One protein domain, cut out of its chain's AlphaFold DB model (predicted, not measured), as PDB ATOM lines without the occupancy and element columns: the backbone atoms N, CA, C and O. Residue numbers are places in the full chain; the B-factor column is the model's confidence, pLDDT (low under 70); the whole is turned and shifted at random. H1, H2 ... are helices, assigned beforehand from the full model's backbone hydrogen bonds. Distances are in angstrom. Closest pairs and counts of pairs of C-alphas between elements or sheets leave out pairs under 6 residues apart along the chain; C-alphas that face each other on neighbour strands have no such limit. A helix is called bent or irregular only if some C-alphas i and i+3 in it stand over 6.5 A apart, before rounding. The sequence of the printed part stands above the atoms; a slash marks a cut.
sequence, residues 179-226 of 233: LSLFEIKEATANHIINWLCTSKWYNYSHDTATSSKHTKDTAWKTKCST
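What this domain is: This is residues 179 to 226 of the 233 residues of the protein "RNase H type-1 domain-containing protein" of Rhizophagus sp. MUCL 43196 (UniProt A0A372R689). The longest helix, H3, and H2 run opposite ways on two long sides of a flat, open frame, and H1 stands crosswise at the end away from the loop that joins H2 to H3. The frame is loosely formed: no helix touches another, and the last printed residue, Thr 226, comes back to 10.4 A from the first, Leu 179, C-alpha to C-alpha. The printed part has 48 residues with three named helices, in the order H1, H2, H3, and no named strand; the class is all helix. The whole is loose, with a radius of gyration of the C-alphas of 12.8 A, and its C-alphas span 36 by 22 by 10 A.

How they stand to each other: H3, residues 212 to 225, and H2, residues 195 to 203, are close but not clearly touching, with 2 pairs of C-alphas within 8 A. Their closest C-alphas, those of Tyr 202 and Lys 221, are 6.9 A apart. The two helices run opposite ways at a shallow tilt of 29 degrees, and their centres are 13.8 A apart. H1, residues 179 to 189, and H2 are only just apart, their closest C-alphas being 8.4 A from each other. H1 and H3 are apart. Residues 186 to 191, of which 186 to 189 belong to H1, stand free. In H2 and H3 every O i to N i+4 pair is within hydrogen-bond range; in H1 5 of 7 are.

Where its parts are: H3 has 14 residues, Ser 212 to Ser 225, and measures 20.1 A from first to last C-alpha; C-alpha 212 is at (-21.052, -1.208, -19.836) and C-alpha 225 at (-20.776, 1.817, -39.754). H2 has 9 residues, Trp 195 to Asn 203, and measures 12.0 A. H1 has 11 residues, Leu 179 to Ala 189, and measures 15.7 A, beginning with C-alpha 179 at (-10.068, 5.724, -47.457). H1 is irregular: C-alphas 180 and 183 are 7.7 A apart, against about 5 A in a regular helix.

The domain as a whole: The two C-alphas farthest apart, those of Asn 190 and Ser 211, are 36.5 A from each other. The printed part runs from residue 179 to 226 without a cut, within a full chain of 233 residues. The link from H1 to H2, 5 residues, is tight, and the link from H2 to H3, 8 residues, is short. The mean pLDDT of the printed part of this model is 81.2, and residues 206 to 210, in the link between H2 and H3, are under 70.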
ATOM      1  N   LEU A 179      -9.930   6.646 -46.315       77.75
ATOM      2  CA  LEU A 179     -10.068   5.724 -47.457       77.75
ATOM      3  C   LEU A 179     -11.137   4.641 -47.242       77.75
ATOM      4  O   LEU A 179     -11.880   4.319 -48.162       77.75
ATOM      5  N   SER A 180     -11.263   4.122 -46.018       79.25
ATOM      6  CA  SER A 180     -12.256   3.088 -45.685       79.25
ATOM      7  C   SER A 180     -13.711   3.574 -45.694       79.25
ATOM      8  O   SER A 180     -14.619   2.758 -45.577       79.25
ATOM      9  N   LEU A 181     -13.947   4.888 -45.780       82.25
ATOM     10  CA  LEU A 181     -15.276   5.508 -45.723       82.25
ATOM     11  C   LEU A 181     -15.665   6.178 -47.044       82.25
ATOM     12  O   LEU A 181     -16.692   6.855 -47.102       82.25
ATOM     13  N   PHE A 182     -14.878   5.969 -48.105       82.81
ATOM     14  CA  PHE A 182     -15.140   6.533 -49.427       82.81
ATOM     15  C   PHE A 182     -16.536   6.161 -49.949       82.81
ATOM     16  O   PHE A 182     -17.293   7.046 -50.338       82.81
ATOM     17  N   GLU A 183     -16.918   4.883 -49.856       83.00
ATOM     18  CA  GLU A 183     -18.241   4.402 -50.285       83.00
ATOM     19  C   GLU A 183     -19.380   5.092 -49.524       83.00
ATOM     20  O   GLU A 183     -20.403   5.460 -50.095       83.00
ATOM     21  N   ILE A 184     -19.191   5.332 -48.222       83.81
ATOM     22  CA  ILE A 184     -20.182   6.012 -47.383       83.81
ATOM     23  C   ILE A 184     -20.266   7.490 -47.763       83.81
ATOM     24  O   ILE A 184     -21.365   8.046 -47.837       83.81
ATOM     25  N   LYS A 185     -19.127   8.133 -48.037       84.81
ATOM     26  CA  LYS A 185     -19.071   9.520 -48.511       84.81
ATOM     27  C   LYS A 185     -19.795   9.676 -49.853       84.81
ATOM     28  O   LYS A 185     -20.594  10.600 -50.004       84.81
ATOM     29  N   GLU A 186     -19.579   8.758 -50.792       86.12
ATOM     30  CA  GLU A 186     -20.261   8.738 -52.091       86.12
ATOM     31  C   GLU A 186     -21.769   8.478 -51.941       86.12
ATOM     32  O   GLU A 186     -22.591   9.240 -52.455       86.12
ATOM     33  N   ALA A 187     -22.157   7.477 -51.148       85.56
ATOM     34  CA  ALA A 187     -23.561   7.177 -50.861       85.56
ATOM     35  C   ALA A 187     -24.286   8.343 -50.164       85.56
ATOM     36  O   ALA A 187     -25.486   8.552 -50.354       85.56
ATOM     37  N   THR A 188     -23.556   9.135 -49.380       86.44
ATOM     38  CA  THR A 188     -24.063  10.361 -48.755       86.44
ATOM     39  C   THR A 188     -24.307  11.463 -49.771       86.44
ATOM     40  O   THR A 188     -25.373  12.077 -49.746       86.44
ATOM     41  N   ALA A 189     -23.343  11.702 -50.665       86.69
ATOM     42  CA  ALA A 189     -23.460  12.697 -51.728       86.69
ATOM     43  C   ALA A 189     -24.611  12.368 -52.694       86.69
ATOM     44  O   ALA A 189     -25.330  13.265 -53.125       86.69
ATOM     45  N   ASN A 190     -24.842  11.079 -52.950       91.31
ATOM     46  CA  ASN A 190     -25.921  10.583 -53.807       91.31
ATOM     47  C   ASN A 190     -27.274  10.432 -53.082       91.31
ATOM     48  O   ASN A 190     -28.207   9.864 -53.644       91.31
ATOM     49  N   HIS A 191     -27.397  10.907 -51.835       87.31
ATOM     50  CA  HIS A 191     -28.617  10.807 -51.018       87.31
ATOM     51  C   HIS A 191     -29.160   9.374 -50.825       87.31
ATOM     52  O   HIS A 191     -30.342   9.186 -50.542       87.31
ATOM     53  N   ILE A 192     -28.297   8.359 -50.926       89.94
ATOM     54  CA  ILE A 192     -28.649   6.943 -50.724       89.94
ATOM     55  C   ILE A 192     -28.870   6.660 -49.230       89.94
ATOM     56  O   ILE A 192     -29.722   5.855 -48.851       89.94
ATOM     57  N   ILE A 193     -28.124   7.348 -48.358       85.19
ATOM     58  CA  ILE A 193     -28.216   7.182 -46.904       85.19
ATOM     59  C   ILE A 193     -29.263   8.135 -46.323       85.19
ATOM     60  O   ILE A 193     -29.116   9.358 -46.351       85.19
ATOM     61  N   ASN A 194     -30.290   7.570 -45.683       88.38
ATOM     62  CA  ASN A 194     -31.219   8.346 -44.867       88.38
ATOM     63  C   ASN A 194     -30.615   8.624 -43.482       88.38
ATOM     64  O   ASN A 194     -30.816   7.867 -42.529       88.38
ATOM     65  N   TRP A 195     -29.919   9.751 -43.360       85.19
ATOM     66  CA  TRP A 195     -29.257  10.164 -42.120       85.19
ATOM     67  C   TRP A 195     -30.189  10.324 -40.915       85.19
ATOM     68  O   TRP A 195     -29.755  10.105 -39.782       85.19
ATOM     69  N   LEU A 196     -31.471  10.646 -41.130       88.38
ATOM     70  CA  LEU A 196     -32.453  10.722 -40.046       88.38
ATOM     71  C   LEU A 196     -32.712   9.333 -39.451       88.38
ATOM     72  O   LEU A 196     -32.697   9.167 -38.230       88.38
ATOM     73  N   CYS A 197     -32.926   8.332 -40.305       85.12
ATOM     74  CA  CYS A 197     -33.104   6.945 -39.879       85.12
ATOM     75  C   CYS A 197     -31.818   6.376 -39.271       85.12
ATOM     76  O   CYS A 197     -31.875   5.780 -38.195       85.12
ATOM     77  N   THR A 198     -30.660   6.631 -39.891       85.44
ATOM     78  CA  THR A 198     -29.351   6.206 -39.370       85.44
ATOM     79  C   THR A 198     -29.098   6.776 -37.978       85.44
ATOM     80  O   THR A 198     -28.703   6.044 -37.076       85.44
ATOM     81  N   SER A 199     -29.395   8.062 -37.759       85.19
ATOM     82  CA  SER A 199     -29.263   8.698 -36.445       85.19
ATOM     83  C   SER A 199     -30.185   8.060 -35.401       85.19
ATOM     84  O   SER A 199     -29.748   7.778 -34.285       85.19
ATOM     85  N   LYS A 200     -31.447   7.779 -35.753       86.19
ATOM     86  CA  LYS A 200     -32.389   7.097 -34.850       86.19
ATOM     87  C   LYS A 200     -31.908   5.697 -34.473       86.19
ATOM     88  O   LYS A 200     -31.961   5.345 -33.301       86.19
ATOM     89  N   TRP A 201     -31.410   4.929 -35.440       84.56
ATOM     90  CA  TRP A 201     -30.855   3.596 -35.197       84.56
ATOM     91  C   TRP A 201     -29.606   3.647 -34.311       84.56
ATOM     92  O   TRP A 201     -29.484   2.877 -33.358       84.56
ATOM     93  N   TYR A 202     -28.707   4.597 -34.574       81.25
ATOM     94  CA  TYR A 202     -27.472   4.750 -33.810       81.25
ATOM     95  C   TYR A 202     -27.748   5.098 -32.339       81.25
ATOM     96  O   TYR A 202     -27.115   4.550 -31.438       81.25
ATOM     97  N   ASN A 203     -28.742   5.959 -32.099       81.50
ATOM     98  CA  ASN A 203     -29.160   6.389 -30.763       81.50
ATOM     99  C   ASN A 203     -30.106   5.406 -30.054       81.50
ATOM    100  O   ASN A 203     -30.430   5.609 -28.886       81.50
ATOM    101  N   TYR A 204     -30.575   4.359 -30.734       82.75
ATOM    102  CA  TYR A 204     -31.462   3.374 -30.129       82.75
ATOM    103  C   TYR A 204     -30.688   2.472 -29.166       82.75
ATOM    104  O   TYR A 204     -29.782   1.750 -29.584       82.75
ATOM    105  N   SER A 205     -31.050   2.477 -27.885       74.88
ATOM    106  CA  SER A 205     -30.474   1.594 -26.869       74.88
ATOM    107  C   SER A 205     -31.563   0.927 -26.035       74.88
ATOM    108  O   SER A 205     -32.495   1.587 -25.587       74.88
ATOM    109  N   HIS A 206     -31.415  -0.375 -25.790       69.88
ATOM    110  CA  HIS A 206     -32.330  -1.150 -24.942       69.88
ATOM    111  C   HIS A 206     -32.051  -0.985 -23.441       69.88
ATOM    112  O   HIS A 206     -32.917  -1.264 -22.620       69.88
ATOM    113  N   ASP A 207     -30.842  -0.544 -23.089       68.88
ATOM    114  CA  ASP A 207     -30.365  -0.417 -21.714       68.88
ATOM    115  C   ASP A 207     -30.164   1.062 -21.339       68.88
ATOM    116  O   ASP A 207     -30.098   1.944 -22.201       68.88
ATOM    117  N   THR A 208     -30.030   1.339 -20.040       66.56
ATOM    118  CA  THR A 208     -29.717   2.682 -19.541       66.56
ATOM    119  C   THR A 208     -28.368   3.166 -20.090       66.56
ATOM    120  O   THR A 208     -27.392   2.410 -20.166       66.56
ATOM    121  N   ALA A 209     -28.314   4.448 -20.470       62.50
ATOM    122  CA  ALA A 209     -27.226   5.077 -21.231       62.50
ATOM    123  C   ALA A 209     -25.831   5.035 -20.566       62.50
ATOM    124  O   ALA A 209     -24.840   5.417 -21.181       62.50
ATOM    125  N   THR A 210     -25.723   4.577 -19.318       65.50
ATOM    126  CA  THR A 210     -24.469   4.492 -18.552       65.50
ATOM    127  C   THR A 210     -23.996   3.058 -18.291       65.50
ATOM    128  O   THR A 210     -23.025   2.856 -17.562       65.50
ATOM    129  N   SER A 211     -24.643   2.042 -18.875       78.06
ATOM    130  CA  SER A 211     -24.233   0.644 -18.696       78.06
ATOM    131  C   SER A 211     -23.021   0.265 -19.562       78.06
ATOM    132  O   SER A 211     -22.859   0.715 -20.695       78.06
ATOM    133  N   SER A 212     -22.179  -0.648 -19.066       77.94
ATOM    134  CA  SER A 212     -21.052  -1.208 -19.836       77.94
ATOM    135  C   SER A 212     -21.503  -1.917 -21.121       77.94
ATOM    136  O   SER A 212     -20.766  -1.963 -22.108       77.94
ATOM    137  N   LYS A 213     -22.731  -2.444 -21.122       77.75
ATOM    138  CA  LYS A 213     -23.380  -3.073 -22.274       77.75
ATOM    139  C   LYS A 213     -23.763  -2.047 -23.344       77.75
ATOM    140  O   LYS A 213     -23.484  -2.292 -24.515       77.75
ATOM    141  N   HIS A 214     -24.270  -0.877 -22.948       79.69
ATOM    142  CA  HIS A 214     -24.522   0.238 -23.864       79.69
ATOM    143  C   HIS A 214     -23.241   0.698 -24.575       79.69
ATOM    144  O   HIS A 214     -23.232   0.847 -25.794       79.69
ATOM    145  N   THR A 215     -22.121   0.828 -23.854       79.69
ATOM    146  CA  THR A 215     -20.833   1.211 -24.464       79.69
ATOM    147  C   THR A 215     -20.352   0.198 -25.507       79.69
ATOM    148  O   THR A 215     -19.858   0.589 -26.565       79.69
ATOM    149  N   LYS A 216     -20.505  -1.106 -25.234       83.06
ATOM    150  CA  LYS A 216     -20.137  -2.170 -26.183       83.06
ATOM    151  C   LYS A 216     -21.018  -2.154 -27.432       83.06
ATOM    152  O   LYS A 216     -20.487  -2.286 -28.530       83.06
ATOM    153  N   ASP A 217     -22.325  -1.961 -27.262       83.06
ATOM    154  CA  ASP A 217     -23.281  -1.859 -28.368       83.06
ATOM    155  C   ASP A 217     -22.971  -0.648 -29.264       83.06
ATOM    156  O   ASP A 217     -22.817  -0.793 -30.475       83.06
ATOM    157  N   THR A 218     -22.740   0.529 -28.675       81.69
ATOM    158  CA  THR A 218     -22.351   1.733 -29.426       81.69
ATOM    159  C   THR A 218     -21.037   1.530 -30.179       81.69
ATOM    160  O   THR A 218     -20.964   1.851 -31.363       81.69
ATOM    161  N   ALA A 219     -20.020   0.936 -29.544       83.12
ATOM    162  CA  ALA A 219     -18.748   0.640 -30.205       83.12
ATOM    163  C   ALA A 219     -18.905  -0.359 -31.363       83.12
ATOM    164  O   ALA A 219     -18.250  -0.216 -32.398       83.12
ATOM    165  N   TRP A 220     -19.774  -1.363 -31.215       84.38
ATOM    166  CA  TRP A 220     -20.091  -2.304 -32.286       84.38
ATOM    167  C   TRP A 220     -20.797  -1.606 -33.454       84.38
ATOM    168  O   TRP A 220     -20.369  -1.773 -34.598       84.38
ATOM    169  N   LYS A 221     -21.789  -0.747 -33.182       83.88
ATOM    170  CA  LYS A 221     -22.457   0.073 -34.207       83.88
ATOM    171  C   LYS A 221     -21.472   0.973 -34.948       83.88
ATOM    172  O   LYS A 221     -21.515   1.010 -36.176       83.88
ATOM    173  N   THR A 222     -20.543   1.627 -34.238       81.19
ATOM    174  CA  THR A 222     -19.472   2.424 -34.865       81.19
ATOM    175  C   THR A 222     -18.640   1.567 -35.813       81.19
ATOM    176  O   THR A 222     -18.413   1.958 -36.958       81.19
ATOM    177  N   LYS A 223     -18.212   0.380 -35.368       83.06
ATOM    178  CA  LYS A 223     -17.376  -0.513 -36.181       83.06
ATOM    179  C   LYS A 223     -18.099  -1.032 -37.420       83.06
ATOM    180  O   LYS A 223     -17.514  -1.029 -38.498       83.06
ATOM    181  N   CYS A 224     -19.379  -1.386 -37.287       78.06
ATOM    182  CA  CYS A 224     -20.234  -1.750 -38.421       78.06
ATOM    183  C   CYS A 224     -20.350  -0.592 -39.417       78.06
ATOM    184  O   CYS A 224     -20.150  -0.783 -40.610       78.06
ATOM    185  N   SER A 225     -20.611   0.622 -38.918       73.50
ATOM    186  CA  SER A 225     -20.776   1.817 -39.754       73.50
ATOM    187  C   SER A 225     -19.486   2.310 -40.407       73.50
ATOM    188  O   SER A 225     -19.553   3.150 -41.289       73.50
ATOM    189  N   THR A 226     -18.321   1.824 -39.973       73.88
ATOM    190  CA  THR A 226     -17.011   2.246 -40.497       73.88
ATOM    191  C   THR A 226     -16.262   1.132 -41.221       73.88
ATOM    192  O   THR A 226     -15.089   1.307 -41.543       73.88
TER     193      THR A 226